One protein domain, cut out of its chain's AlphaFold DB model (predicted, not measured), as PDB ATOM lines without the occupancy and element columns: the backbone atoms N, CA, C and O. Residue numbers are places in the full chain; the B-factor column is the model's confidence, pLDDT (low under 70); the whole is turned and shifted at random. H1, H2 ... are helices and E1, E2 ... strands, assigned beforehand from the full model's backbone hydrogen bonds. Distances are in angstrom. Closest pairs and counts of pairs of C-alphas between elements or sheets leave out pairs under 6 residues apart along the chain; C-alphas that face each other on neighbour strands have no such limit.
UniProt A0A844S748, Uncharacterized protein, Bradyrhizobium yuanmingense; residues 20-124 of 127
ATOM      1  N   SER A  20     156.341 140.557 215.720       64.94
ATOM      2  CA  SER A  20     155.353 139.602 216.267       64.94
ATOM      3  C   SER A  20     155.354 138.210 215.611       64.94
ATOM      4  O   SER A  20     154.971 137.246 216.278       64.94
ATOM      5  N   ASN A  21     155.811 138.114 214.359       73.38
ATOM      6  CA  ASN A  21     155.886 136.871 213.590       73.38
ATOM      7  C   ASN A  21     157.313 136.335 213.400       73.38
ATOM      8  O   ASN A  21     157.454 135.185 212.992       73.38
ATOM      9  N   GLU A  22     158.354 137.121 213.701       86.50
ATOM     10  CA  GLU A  22     159.731 136.653 213.525       86.50
ATOM     11  C   GLU A  22     160.208 135.892 214.768       86.50
ATOM     12  O   GLU A  22     159.780 136.168 215.892       86.50
ATOM     13  N   ILE A  23     161.115 134.941 214.566       91.31
ATOM     14  CA  ILE A  23     161.784 134.195 215.630       91.31
ATOM     15  C   ILE A  23     163.294 134.250 215.418       91.31
ATOM     16  O   ILE A  23     163.789 134.024 214.313       91.31
ATOM     17  N   LEU A  24     164.030 134.587 216.471       93.12
ATOM     18  CA  LEU A  24     165.484 134.537 216.480       93.12
ATOM     19  C   LEU A  24     165.923 133.155 216.934       93.12
ATOM     20  O   LEU A  24     165.659 132.759 218.070       93.12
ATOM     21  N   LEU A  25     166.610 132.439 216.055       95.19
ATOM     22  CA  LEU A  25     167.220 131.162 216.381       95.19
ATOM     23  C   LEU A  25     168.672 131.375 216.804       95.19
ATOM     24  O   LEU A  25     169.470 131.945 216.061       95.19
ATOM     25  N   VAL A  26     168.998 130.886 217.998       96.06
ATOM     26  CA  VAL A  26     170.355 130.826 218.540       96.06
ATOM     27  C   VAL A  26     170.764 129.367 218.689       96.06
ATOM     28  O   VAL A  26     170.045 128.568 219.291       96.06
ATOM     29  N   TRP A  27     171.943 129.021 218.183       95.94
ATOM     30  CA  TRP A  27     172.509 127.687 218.342       95.94
ATOM     31  C   TRP A  27     173.435 127.621 219.552       95.94
ATOM     32  O   TRP A  27     174.219 128.534 219.813       95.94
ATOM     33  N   ARG A  28     173.383 126.502 220.269       95.00
ATOM     34  CA  ARG A  28     174.349 126.138 221.307       95.00
ATOM     35  C   ARG A  28     174.897 124.740 221.060       95.00
ATOM     36  O   ARG A  28     174.297 123.949 220.338       95.00
ATOM     37  N   ARG A  29     176.014 124.400 221.701       94.56
ATOM     38  CA  ARG A  29     176.444 122.996 221.787       94.56
ATOM     39  C   ARG A  29     175.490 122.203 222.692       94.56
ATOM     40  O   ARG A  29     174.887 122.809 223.582       94.56
ATOM     41  N   PRO A  30     175.366 120.879 222.503       91.38
ATOM     42  CA  PRO A  30     174.611 120.040 223.424       91.38
ATOM     43  C   PRO A  30     175.107 120.244 224.856       91.38
ATOM     44  O   PRO A  30     176.314 120.351 225.078       91.38
ATOM     45  N   ASP A  31     174.170 120.353 225.798       86.69
ATOM     46  CA  ASP A  31     174.437 120.541 227.235       86.69
ATOM     47  C   ASP A  31     175.172 121.856 227.614       86.69
ATOM     48  O   ASP A  31     175.427 122.105 228.792       86.69
ATOM     49  N   ALA A  32     175.490 122.737 226.654       90.75
ATOM     50  CA  ALA A  32     176.062 124.053 226.947       90.75
ATOM     51  C   ALA A  32     175.008 124.999 227.536       90.75
ATOM     52  O   ALA A  32     173.842 124.936 227.177       90.75
ATOM     53  N   ASP A  33     175.393 125.933 228.400       90.62
ATOM     54  CA  ASP A  33     174.434 126.822 229.068       90.62
ATOM     55  C   ASP A  33     173.666 127.750 228.095       90.62
ATOM     56  O   ASP A  33     174.255 128.446 227.262       90.62
ATOM     57  N   VAL A  34     172.333 127.799 228.241       92.00
ATOM     58  CA  VAL A  34     171.435 128.613 227.396       92.00
ATOM     59  C   VAL A  34     171.716 130.102 227.560       92.00
ATOM     60  O   VAL A  34     171.756 130.837 226.573       92.00
ATOM     61  N   LYS A  35     171.928 130.570 228.800       89.00
ATOM     62  CA  LYS A  35     172.172 131.997 229.067       89.00
ATOM     63  C   LYS A  35     173.437 132.475 228.369       89.00
ATOM     64  O   LYS A  35     173.471 133.594 227.866       89.00
ATOM     65  N   SER A  36     174.464 131.637 228.342       89.12
ATOM     66  CA  SER A  36     175.741 131.945 227.709       89.12
ATOM     67  C   SER A  36     175.599 132.072 226.194       89.12
ATOM     68  O   SER A  36     176.096 133.046 225.630       89.12
ATOM     69  N   ALA A  37     174.846 131.170 225.554       91.00
ATOM     70  CA  ALA A  37     174.527 131.279 224.130       91.00
ATOM     71  C   ALA A  37     173.702 132.541 223.823       91.00
ATOM     72  O   ALA A  37     174.027 133.288 222.904       91.00
ATOM     73  N   ALA A  38     172.682 132.834 224.635       88.56
ATOM     74  CA  ALA A  38     171.819 133.997 224.436       88.56
ATOM     75  C   ALA A  38     172.557 135.338 224.628       88.56
ATOM     76  O   ALA A  38     172.323 136.278 223.876       88.56
ATOM     77  N   ARG A  39     173.489 135.438 225.588       86.12
ATOM     78  CA  ARG A  39     174.268 136.669 225.856       86.12
ATOM     79  C   ARG A  39     175.139 137.125 224.688       86.12
ATOM     80  O   ARG A  39     175.461 138.308 224.611       86.12
ATOM     81  N   ALA A  40     175.530 136.209 223.805       82.81
ATOM     82  CA  ALA A  40     176.305 136.540 222.614       82.81
ATOM     83  C   ALA A  40     175.465 137.254 221.536       82.81
ATOM     84  O   ALA A  40     176.015 137.729 220.543       82.81
ATOM     85  N   VAL A  41     174.144 137.352 221.723       88.50
ATOM     86  CA  VAL A  41     173.195 137.804 220.707       88.50
ATOM     87  C   VAL A  41     172.438 139.043 221.180       88.50
ATOM     88  O   VAL A  41     172.043 139.159 222.336       88.50
ATOM     89  N   LYS A  42     172.223 139.998 220.270       87.94
ATOM     90  CA  LYS A  42     171.451 141.216 220.546       87.94
ATOM     91  C   LYS A  42     169.973 141.003 220.210       87.94
ATOM     92  O   LYS A  42     169.621 140.887 219.040       87.94
ATOM     93  N   PHE A  43     169.121 141.026 221.228       88.69
ATOM     94  CA  PHE A  43     167.658 141.040 221.129       88.69
ATOM     95  C   PHE A  43     167.075 141.950 222.223       88.69
ATOM     96  O   PHE A  43     167.793 142.361 223.137       88.69
ATOM     97  N   ALA A  44     165.798 142.306 222.114       86.00
ATOM     98  CA  ALA A  44     165.087 143.134 223.084       86.00
ATOM     99  C   ALA A  44     164.079 142.310 223.897       86.00
ATOM    100  O   ALA A  44     163.588 141.276 223.449       86.00
ATOM    101  N   THR A  45     163.711 142.803 225.079       83.62
ATOM    102  CA  THR A  45     162.646 142.194 225.883       83.62
ATOM    103  C   THR A  45     161.342 142.094 225.098       83.62
ATOM    104  O   THR A  45     160.847 143.086 224.556       83.62
ATOM    105  N   GLY A  46     160.767 140.891 225.074       81.19
ATOM    106  CA  GLY A  46     159.546 140.583 224.329       81.19
ATOM    107  C   GLY A  46     159.779 140.077 222.903       81.19
ATOM    108  O   GLY A  46     158.807 139.673 222.257       81.19
ATOM    109  N   ASP A  47     161.028 140.059 222.427       87.56
ATOM    110  CA  ASP A  47     161.400 139.338 221.211       87.56
ATOM    111  C   ASP A  47     161.221 137.826 221.406       87.56
ATOM    112  O   ASP A  47     161.467 137.283 222.489       87.56
ATOM    113  N   ARG A  48     160.811 137.137 220.334       89.50
ATOM    114  CA  ARG A  48     160.746 135.675 220.304       89.50
ATOM    115  C   ARG A  48     162.123 135.130 219.983       89.50
ATOM    116  O   ARG A  48     162.564 135.194 218.838       89.50
ATOM    117  N   VAL A  49     162.789 134.589 220.988       92.50
ATOM    118  CA  VAL A  49     164.128 134.019 220.850       92.50
ATOM    119  C   VAL A  49     164.067 132.568 221.297       92.50
ATOM    120  O   VAL A  49     163.536 132.275 222.367       92.50
ATOM    121  N   ILE A  50     164.593 131.661 220.481       94.06
ATOM    122  CA  ILE A  50     164.724 130.244 220.824       94.06
ATOM    123  C   ILE A  50     166.183 129.823 220.816       94.06
ATOM    124  O   ILE A  50     166.989 130.340 220.041       94.06
ATOM    125  N   CYS A  51     166.505 128.853 221.665       94.88
ATOM    126  CA  CYS A  51     167.818 128.230 221.685       94.88
ATOM    127  C   CYS A  51     167.702 126.739 221.353       94.88
ATOM    128  O   CYS A  51     167.005 126.007 222.057       94.88
ATOM    129  N   LEU A  52     168.378 126.311 220.284       94.94
ATOM    130  CA  LEU A  52     168.442 124.914 219.839       94.94
ATOM    131  C   LEU A  52     169.867 124.371 219.938       94.94
ATOM    132  O   LEU A  52     170.845 125.120 219.991       94.94
ATOM    133  N   GLU A  53     169.990 123.048 219.941       94.88
ATOM    134  CA  GLU A  53     171.277 122.365 220.027       94.88
ATOM    135  C   GLU A  53     171.817 122.030 218.633       94.88
ATOM    136  O   GLU A  53     171.120 121.462 217.798       94.88
ATOM    137  N   TRP A  54     173.082 122.365 218.390       96.12
ATOM    138  CA  TRP A  54     173.814 122.026 217.177       96.12
ATOM    139  C   TRP A  54     174.690 120.797 217.421       96.12
ATOM    140  O   TRP A  54     175.697 120.869 218.131       96.12
ATOM    141  N   PHE A  55     174.315 119.667 216.822       93.81
ATOM    142  CA  PHE A  55     174.973 118.374 217.047       93.81
ATOM    143  C   PHE A  55     176.145 118.097 216.094       93.81
ATOM    144  O   PHE A  55     176.843 117.102 216.271       93.81
ATOM    145  N   GLY A  56     176.367 118.946 215.089       91.69
ATOM    146  CA  GLY A  56     177.461 118.785 214.132       91.69
ATOM    147  C   GLY A  56     178.807 119.208 214.719       91.69
ATOM    148  O   GLY A  56     178.867 120.099 215.558       91.69
ATOM    149  N   GLU A  57     179.912 118.631 214.253       89.44
ATOM    150  CA  GLU A  57     181.259 118.941 214.772       89.44
ATOM    151  C   GLU A  57     181.806 120.299 214.290       89.44
ATOM    152  O   GLU A  57     182.665 120.897 214.938       89.44
ATOM    153  N   GLY A  58     181.263 120.827 213.188       90.38
ATOM    154  CA  GLY A  58     181.635 122.127 212.618       90.38
ATOM    155  C   GLY A  58     181.261 123.333 213.493       90.38
ATOM    156  O   GLY A  58     180.666 123.161 214.562       90.38
ATOM    157  N   PRO A  59     181.604 124.564 213.062       92.00
ATOM    158  CA  PRO A  59     181.246 125.783 213.787       92.00
ATOM    159  C   PRO A  59     179.728 125.903 213.968       92.00
ATOM    160  O   PRO A  59     178.954 125.385 213.162       92.00
ATOM    161  N   LEU A  60     179.311 126.586 215.038       93.75
ATOM    162  CA  LEU A  60     177.901 126.907 215.244       93.75
ATOM    163  C   LEU A  60     177.435 127.856 214.131       93.75
ATOM    164  O   LEU A  60     178.170 128.797 213.817       93.75
ATOM    165  N   PRO A  61     176.240 127.654 213.554       93.31
ATOM    166  CA  PRO A  61     175.666 128.644 212.658       93.31
ATOM    167  C   PRO A  61     175.434 129.968 213.393       93.31
ATOM    168  O   PRO A  61     175.091 129.989 214.579       93.31
ATOM    169  N   GLU A  62     175.598 131.070 212.668       92.69
ATOM    170  CA  GLU A  62     175.332 132.405 213.196       92.69
ATOM    171  C   GLU A  62     173.846 132.566 213.568       92.69
ATOM    172  O   GLU A  62     172.972 132.057 212.855       92.69
ATOM    173  N   PRO A  63     173.523 133.296 214.652       94.31
ATOM    174  CA  PRO A  63     172.145 133.591 215.017       94.31
ATOM    175  C   PRO A  63     171.391 134.308 213.894       94.31
ATOM    176  O   PRO A  63     171.879 135.292 213.329       94.31
ATOM    177  N   LYS A  64     170.169 133.858 213.600       92.31
ATOM    178  CA  LYS A  64     169.384 134.377 212.473       92.31
ATOM    179  C   LYS A  64     167.909 134.550 212.820       92.31
ATOM    180  O   LYS A  64     167.317 133.744 213.533       92.31
ATOM    181  N   TRP A  65     167.328 135.622 212.285       91.44
ATOM    182  CA  TRP A  65     165.892 135.879 212.314       91.44
ATOM    183  C   TRP A  65     165.192 135.166 211.160       91.44
ATOM    184  O   TRP A  65     165.612 135.289 210.009       91.44
ATOM    185  N   TYR A  66     164.100 134.484 211.480       89.12
ATOM    186  CA  TYR A  66     163.229 133.803 210.528       89.12
ATOM    187  C   TYR A  66     161.835 134.408 210.617       89.12
ATOM    188  O   TYR A  66     161.355 134.669 211.721       89.12
ATOM    189  N   ARG A  67     161.209 134.687 209.470       81.75
ATOM    190  CA  ARG A  67     159.934 135.426 209.403       81.75
ATOM    191  C   ARG A  67     158.725 134.517 209.325       81.75
ATOM    192  O   ARG A  67     157.663 134.879 209.828       81.75
ATOM    193  N   GLU A  68     158.875 133.383 208.655       73.88
ATOM    194  CA  GLU A  68     157.786 132.454 208.395       73.88
ATOM    195  C   GLU A  68     157.979 131.179 209.217       73.88
ATOM    196  O   GLU A  68     158.535 131.217 210.318       73.88
ATOM    197  N   ARG A  69     157.474 130.040 208.731       77.31
ATOM    198  CA  ARG A  69     157.675 128.756 209.399       77.31
ATOM    199  C   ARG A  69     159.163 128.438 209.427       77.31
ATOM    200  O   ARG A  69     159.747 128.113 208.394       77.31
ATOM    201  N   LEU A  70     159.744 128.464 210.626       83.06
ATOM    202  CA  LEU A  70     161.155 128.154 210.838       83.06
ATOM    203  C   LEU A  70     161.545 126.855 210.116       83.06
ATOM    204  O   LEU A  70     162.489 126.839 209.336       83.06
ATOM    205  N   SER A  71     160.750 125.797 210.285       77.00
ATOM    206  CA  SER A  71     160.991 124.475 209.697       77.00
ATOM    207  C   SER A  71     161.072 124.450 208.165       77.00
ATOM    208  O   SER A  71     161.708 123.548 207.626       77.00
ATOM    209  N   SER A  72     160.468 125.414 207.458       81.06
ATOM    210  CA  SER A  72     160.575 125.521 205.994       81.06
ATOM    211  C   SER A  72     161.784 126.322 205.514       81.06
ATOM    212  O   SER A  72     162.169 126.196 204.356       81.06
ATOM    213  N   GLU A  73     162.382 127.140 206.382       87.19
ATOM    214  CA  GLU A  73     163.534 127.985 206.048       87.19
ATOM    215  C   GLU A  73     164.880 127.368 206.477       87.19
ATOM    216  O   GLU A  73     165.935 127.833 206.043       87.19
ATOM    217  N   LEU A  74     164.858 126.346 207.341       89.81
ATOM    218  CA  LEU A  74     166.058 125.656 207.814       89.81
ATOM    219  C   LEU A  74     166.669 124.755 206.735       89.81
ATOM    220  O   LEU A  74     165.968 124.036 206.019       89.81
ATOM    221  N   GLY A  75     168.001 124.732 206.678       90.69
ATOM    222  CA  GLY A  75     168.729 123.731 205.901       90.69
ATOM    223  C   GLY A  75     168.520 122.315 206.454       90.69
ATOM    224  O   GLY A  75     168.078 122.131 207.587       90.69
ATOM    225  N   ALA A  76     168.887 121.291 205.677       91.12
ATOM    226  CA  ALA A  76     168.663 119.890 206.058       91.12
ATOM    227  C   ALA A  76     169.251 119.534 207.442       91.12
ATOM    228  O   ALA A  76     168.546 118.971 208.277       91.12
ATOM    229  N   ALA A  77     170.502 119.925 207.711       92.62
ATOM    230  CA  ALA A  77     171.160 119.669 208.997       92.62
ATOM    231  C   ALA A  77     170.512 120.441 210.161       92.62
ATOM    232  O   ALA A  77     170.311 119.897 211.241       92.62
ATOM    233  N   GLU A  78     170.142 121.704 209.941       93.00
ATOM    234  CA  GLU A  78     169.462 122.518 210.951       93.00
ATOM    235  C   GLU A  78     168.090 121.932 211.312       93.00
ATOM    236  O   GLU A  78     167.726 121.872 212.486       93.00
ATOM    237  N   ASN A  79     167.344 121.455 210.316       93.00
ATOM    238  CA  ASN A  79     166.035 120.839 210.515       93.00
ATOM    239  C   ASN A  79     166.144 119.489 211.251       93.00
ATOM    240  O   ASN A  79     165.376 119.198 212.173       93.00
ATOM    241  N   GLU A  80     167.158 118.687 210.918       94.31
ATOM    242  CA  GLU A  80     167.483 117.474 211.672       94.31
ATOM    243  C   GLU A  80     167.766 117.795 213.147       94.31
ATOM    244  O   GLU A  80     167.246 117.142 214.052       94.31
ATOM    245  N   TYR A  81     168.556 118.834 213.418       94.88
ATOM    246  CA  TYR A  81     168.948 119.188 214.782       94.88
ATOM    247  C   TYR A  81     167.839 119.877 215.579       94.88
ATOM    248  O   TYR A  81     167.753 119.686 216.795       94.88
ATOM    249  N   LEU A  82     166.930 120.589 214.910       93.19
ATOM    250  CA  LEU A  82     165.658 121.003 215.494       93.19
ATOM    251  C   LEU A  82     164.859 119.780 215.972       93.19
ATOM    252  O   LEU A  82     164.400 119.752 217.114       93.19
ATOM    253  N   THR A  83     164.742 118.752 215.128       92.12
ATOM    254  CA  THR A  83     164.012 117.519 215.459       92.12
ATOM    255  C   THR A  83     164.646 116.800 216.653       92.12
ATOM    256  O   THR A  83     163.958 116.489 217.623       92.12
ATOM    257  N   ARG A  84     165.974 116.643 216.666       92.81
ATOM    258  CA  ARG A  84     166.699 116.056 217.810       92.81
ATOM    259  C   ARG A  84     166.560 116.879 219.095       92.81
ATOM    260  O   ARG A  84     166.472 116.317 220.188       92.81
ATOM    261  N   SER A  85     166.512 118.208 218.988       91.19
ATOM    262  CA  SER A  85     166.260 119.083 220.142       91.19
ATOM    263  C   SER A  85     164.857 118.842 220.722       91.19
ATOM    264  O   SER A  85     164.695 118.820 221.942       91.19
ATOM    265  N   LEU A  86     163.846 118.608 219.873       89.94
ATOM    266  CA  LEU A  86     162.478 118.281 220.307       89.94
ATOM    267  C   LEU A  86     162.425 116.940 221.040       89.94
ATOM    268  O   LEU A  86     161.815 116.853 222.107       89.94
ATOM    269  N   GLU A  87     163.097 115.919 220.514       89.50
ATOM    270  CA  GLU A  87     163.190 114.605 221.159       89.50
ATOM    271  C   GLU A  87     163.804 114.707 222.562       89.50
ATOM    272  O   GLU A  87     163.294 114.111 223.511       89.50
ATOM    273  N   ARG A  88     164.854 115.521 222.736       86.62
ATOM    274  CA  ARG A  88     165.491 115.729 224.048       86.62
ATOM    275  C   ARG A  88     164.578 116.426 225.055       86.62
ATOM    276  O   ARG A  88     164.611 116.070 226.232       86.62
ATOM    277  N   VAL A  89     163.739 117.365 224.615       83.69
ATOM    278  CA  VAL A  89     162.721 117.987 225.482       83.69
ATOM    279  C   VAL A  89     161.657 116.966 225.894       83.69
ATOM    280  O   VAL A  89     161.273 116.924 227.061       83.69
ATOM    281  N   GLN A  90     161.218 116.100 224.973       82.25
ATOM    282  CA  GLN A  90     160.234 115.049 225.270       82.25
ATOM    283  C   GLN A  90     160.751 113.988 226.247       82.25
ATOM    284  O   GLN A  90     159.966 113.403 226.990       82.25
ATOM    285  N   GLN A  91     162.065 113.765 226.304       84.56
ATOM    286  CA  GLN A  91     162.698 112.850 227.259       84.56
ATOM    287  C   GLN A  91     162.660 113.348 228.722       84.56
ATOM    288  O   GLN A  91     163.326 112.768 229.578       84.56
ATOM    289  N   ASN A  92     161.876 114.392 229.035       64.38
ATOM    290  CA  ASN A  92     161.653 114.935 230.381       64.38
ATOM    291  C   ASN A  92     162.947 115.291 231.129       64.38
ATOM    292  O   ASN A  92     163.034 115.151 232.353       64.38
ATOM    293  N   ARG A  93     163.966 115.779 230.411       68.69
ATOM    294  CA  ARG A  93     165.128 116.368 231.078       68.69
ATOM    295  C   ARG A  93     164.712 117.656 231.804       68.69
ATOM    296  O   ARG A  93     163.890 118.408 231.275       68.69
ATOM    297  N   PRO A  94     165.283 117.940 232.989       75.00
ATOM    298  CA  PRO A  94     165.129 119.245 233.620       75.00
ATOM    299  C   PRO A  94     165.529 120.336 232.626       75.00
ATOM    300  O   PRO A  94     166.568 120.220 231.975       75.00
ATOM    301  N   ARG A  95     164.707 121.381 232.482       77.00
ATOM    302  CA  ARG A  95     165.068 122.509 231.618       77.00
ATOM    303  C   ARG A  95     166.255 123.251 232.209       77.00
ATOM    304  O   ARG A  95     166.275 123.559 233.401       77.00
ATOM    305  N   ASP A  96     167.195 123.590 231.340       82.06
ATOM    306  CA  ASP A  96     168.361 124.367 231.724       82.06
ATOM    307  C   ASP A  96     167.969 125.779 232.195       82.06
ATOM    308  O   ASP A  96     167.031 126.390 231.656       82.06
ATOM    309  N   PRO A  97     168.702 126.354 233.163       82.31
ATOM    310  CA  PRO A  97     168.536 127.750 233.537       82.31
ATOM    311  C   PRO A  97     168.701 128.682 232.324       82.31
ATOM    312  O   PRO A  97     169.709 128.642 231.631       82.31
ATOM    313  N   GLY A  98     167.743 129.588 232.097       84.94
ATOM    314  CA  GLY A  98     167.788 130.572 230.998       84.94
ATOM    315  C   GLY A  98     166.692 130.400 229.955       84.94
ATOM    316  O   GLY A  98     166.353 131.355 229.256       84.94
ATOM    317  N   PHE A  99     166.085 129.222 229.908       89.25
ATOM    318  CA  PHE A  99     164.811 129.045 229.236       89.25
ATOM    319  C   PHE A  99     163.688 129.836 229.930       89.25
ATOM    320  O   PHE A  99     163.687 129.988 231.153       89.25
ATOM    321  N   ALA A 100     162.735 130.335 229.143       87.31
ATOM    322  CA  ALA A 100     161.509 130.940 229.643       87.31
ATOM    323  C   ALA A 100     160.609 129.877 230.291       87.31
ATOM    324  O   ALA A 100     160.607 128.710 229.891       87.31
ATOM    325  N   GLU A 101     159.819 130.295 231.278       83.19
ATOM    326  CA  GLU A 101     158.802 129.431 231.873       83.19
ATOM    327  C   GLU A 101     157.774 129.011 230.818       83.19
ATOM    328  O   GLU A 101     157.379 129.805 229.959       83.19
ATOM    329  N   HIS A 102     157.322 127.757 230.889       73.88
ATOM    330  CA  HIS A 102     156.250 127.297 230.019       73.88
ATOM    331  C   HIS A 102     154.968 128.064 230.351       73.88
ATOM    332  O   HIS A 102     154.471 127.950 231.476       73.88
ATOM    333  N   PRO A 103     154.386 128.807 229.396       68.81
ATOM    334  CA  PRO A 103     153.085 129.392 229.635       68.81
ATOM    335  C   PRO A 103     152.064 128.255 229.809       68.81
ATOM    336  O   PRO A 103     152.103 127.278 229.055       68.81
ATOM    337  N   PRO A 104     151.134 128.353 230.773       70.00
ATOM    338  CA  PRO A 104     150.020 127.424 230.843       70.00
ATOM    339  C   PRO A 104     149.155 127.615 229.594       70.00
ATOM    340  O   PRO A 104     148.623 128.699 229.350       70.00
ATOM    341  N   VAL A 105     149.019 126.564 228.786       74.25
ATOM    342  CA  VAL A 105     148.232 126.596 227.548       74.25
ATOM    343  C   VAL A 105     147.178 125.501 227.589       74.25
ATOM    344  O   VAL A 105     147.476 124.333 227.819       74.25
ATOM    345  N   SER A 106     145.919 125.886 227.376       78.19
ATOM    346  CA  SER A 106     144.820 124.931 227.250       78.19
ATOM    347  C   SER A 106     144.884 124.209 225.902       78.19
ATOM    348  O   SER A 106     145.350 124.769 224.910       78.19
ATOM    349  N   ALA A 107     144.344 122.990 225.825       75.94
ATOM    350  CA  ALA A 107     144.312 122.223 224.576       75.94
ATOM    351  C   ALA A 107     143.608 122.970 223.425       75.94
ATOM    352  O   ALA A 107     144.029 122.878 222.276       75.94
ATOM    353  N   ASN A 108     142.564 123.749 223.729       79.06
ATOM    354  CA  ASN A 108     141.884 124.576 222.728       79.06
ATOM    355  C   ASN A 108     142.780 125.713 222.241       79.06
ATOM    356  O   ASN A 108     142.878 125.927 221.039       79.06
ATOM    357  N   ARG A 109     143.488 126.387 223.156       77.88
ATOM    358  CA  ARG A 109     144.416 127.452 222.777       77.88
ATOM    359  C   ARG A 109     145.586 126.913 221.959       77.88
ATOM    360  O   ARG A 109     146.004 127.581 221.027       77.88
ATOM    361  N   ALA A 110     146.060 125.702 222.255       76.19
ATOM    362  CA  ALA A 110     147.144 125.062 221.514       76.19
ATOM    363  C   ALA A 110     146.822 124.855 220.022       76.19
ATOM    364  O   ALA A 110     147.723 124.939 219.196       76.19
ATOM    365  N   ARG A 111     145.549 124.636 219.659       79.88
ATOM    366  CA  ARG A 111     145.118 124.461 218.256       79.88
ATOM    367  C   ARG A 111     145.152 125.746 217.430       79.88
ATOM    368  O   ARG A 111     145.130 125.675 216.208       79.88
ATOM    369  N   GLU A 112     145.178 126.899 218.086       83.06
ATOM    370  CA  GLU A 112     145.243 128.216 217.440       83.06
ATOM    371  C   GLU A 112     146.689 128.707 217.273       83.06
ATOM    372  O   GLU A 112     146.915 129.775 216.707       83.06
ATOM    373  N   LEU A 113     147.665 127.963 217.804       83.31
ATOM    374  CA  LEU A 113     149.071 128.346 217.791       83.31
ATOM    375  C   LEU A 113     149.724 128.017 216.453       83.31
ATOM    376  O   LEU A 113     149.491 126.964 215.861       83.31
ATOM    377  N   THR A 114     150.592 128.917 216.004       84.12
ATOM    378  CA  THR A 114     151.470 128.671 214.858       84.12
ATOM    379  C   THR A 114     152.644 127.776 215.253       84.12
ATOM    380  O   THR A 114     152.995 127.676 216.431       84.12
ATOM    381  N   ASP A 115     153.326 127.188 214.268       84.06
ATOM    382  CA  ASP A 115     154.549 126.410 214.510       84.06
ATOM    383  C   ASP A 115     155.595 127.226 215.290       84.06
ATOM    384  O   ASP A 115     156.201 126.723 216.232       84.06
ATOM    385  N   ASN A 116     155.749 128.517 214.976       86.12
ATOM    386  CA  ASN A 116     156.671 129.401 215.693       86.12
ATOM    387  C   ASN A 116     156.239 129.641 217.148       86.12
ATOM    388  O   ASN A 116     157.098 129.769 218.017       86.12
ATOM    389  N   ASP A 117     154.934 129.690 217.440       86.12
ATOM    390  CA  ASP A 117     154.450 129.782 218.823       86.12
ATOM    391  C   ASP A 117     154.785 128.507 219.602       86.12
ATOM    392  O   ASP A 117     155.282 128.586 220.725       86.12
ATOM    393  N   LEU A 118     154.567 127.338 218.994       86.44
ATOM    394  CA  LEU A 118     154.874 126.043 219.602       86.44
ATOM    395  C   LEU A 118     156.379 125.881 219.848       86.44
ATOM    396  O   LEU A 118     156.791 125.488 220.940       86.44
ATOM    397  N   LEU A 119     157.207 126.257 218.872       89.19
ATOM    398  CA  LEU A 119     158.663 126.255 219.000       89.19
ATOM    399  C   LEU A 119     159.142 127.231 220.073       89.19
ATOM    400  O   LEU A 119     159.995 126.879 220.884       89.19
ATOM    401  N   HIS A 120     158.566 128.432 220.135       89.56
ATOM    402  CA  HIS A 120     158.887 129.392 221.185       89.56
ATOM    403  C   HIS A 120     158.439 128.908 222.570       89.56
ATOM    404  O   HIS A 120     159.126 129.138 223.558       89.56
ATOM    405  N   MET A 121     157.325 128.190 222.686       88.00
ATOM    406  CA  MET A 121     156.933 127.572 223.956       88.00
ATOM    407  C   MET A 121     157.888 126.451 224.384       88.00
ATOM    408  O   MET A 121     158.176 126.305 225.577       88.00
ATOM    409  N   ALA A 122     158.382 125.662 223.427       88.75
ATOM    410  CA  ALA A 122     159.310 124.569 223.688       88.75
ATOM    411  C   ALA A 122     160.718 125.074 224.040       88.75
ATOM    412  O   ALA A 122     161.301 124.627 225.023       88.75
ATOM    413  N   PHE A 123     161.237 126.052 223.294       92.06
ATOM    414  CA  PHE A 123     162.651 126.454 223.321       92.06
ATOM    415  C   PHE A 123     162.888 127.930 223.637       92.06
ATOM    416  O   PHE A 123     164.020 128.403 223.539       92.06
ATOM    417  N   GLY A 124     161.837 128.664 223.997       92.56
ATOM    418  CA  GLY A 124     161.910 130.091 224.281       92.56
ATOM    419  C   GLY A 124     162.898 130.392 225.394       92.56
ATOM    420  O   GLY A 124     162.911 129.702 226.418       92.56
TER     421      GLY A 124
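AT A GLANCE: This is residues 20 to 124 of the 127 residues of an uncharacterized protein of Bradyrhizobium yuanmingense (UniProt A0A844S748). A small sheet of three strands makes the core, with H1 over one face, H5 over the other, and the longest helix, H3, packed on edge strand E2. H4 lies far out at one end, beyond a long link. The printed part has 105 residues, in the order E1 H1 E2 E3 H2 H3 H4 H5; the mixed sheet runs E2 E1 E3. The class is mixed, helices and strands, with under half of the residues in named elements. The whole is compact, with a radius of gyration of the C-alphas of 13.3 A, and spans 41 by 29 by 28 A.

IN THESE COORDINATES: E1, residues 23 to 28, begins at C-alpha 23 (161.784, 134.195, 215.630) and is 16.0 A long. H1 is residues 34 to 39, E2 residues 49 to 53, 13.7 A, and E3 residues 64 to 66. H2 is residues 70 to 73, H3 residues 76 to 90, 21.5 A, and H4 residues 107 to 110. H5, residues 115 to 123, 12.0 A, ends at C-alpha 123 (162.651, 126.454, 223.321).

HOW THE PARTS SIT: E1 and E2 are parallel, with N 26 and O 50 2.9 A apart; E1 and E3 are antiparallel, with N 23 and O 66 2.9 A apart. E1, H1 and E2 form a strand-helix-strand unit, two parallel neighbour strands with a helix between, whose crossover is right-handed. H1 and H5 lie on opposite faces, at heights over the sheet of 8.7 A and 8.9 A. The closest C-alphas of H1 and E1 are Ala 37 and Arg 28, 5.9 A; of H5 and E2, Phe 123 and Ile 50, 5.0 A; of H3 and E2, Ser 85 and Glu 53, 6.0 A. H3 and H5 are close but not clearly touching, Val 89 to Ala 122 at 7.6 A between C-alphas. H2 only grazes the sheet. H4 is not on it. In H1, H3 and H5 every O i to N i+4 pair is within hydrogen-bond range; H2 and H4 are too short for one.

THE WHOLE: The C-alphas farthest apart, Gly 58 and Asn 108, are 41.1 A apart. The printed part has no cut; the link H3 to H4 is long. Residues 20, 92 to 93 and 103 have pLDDT under 70.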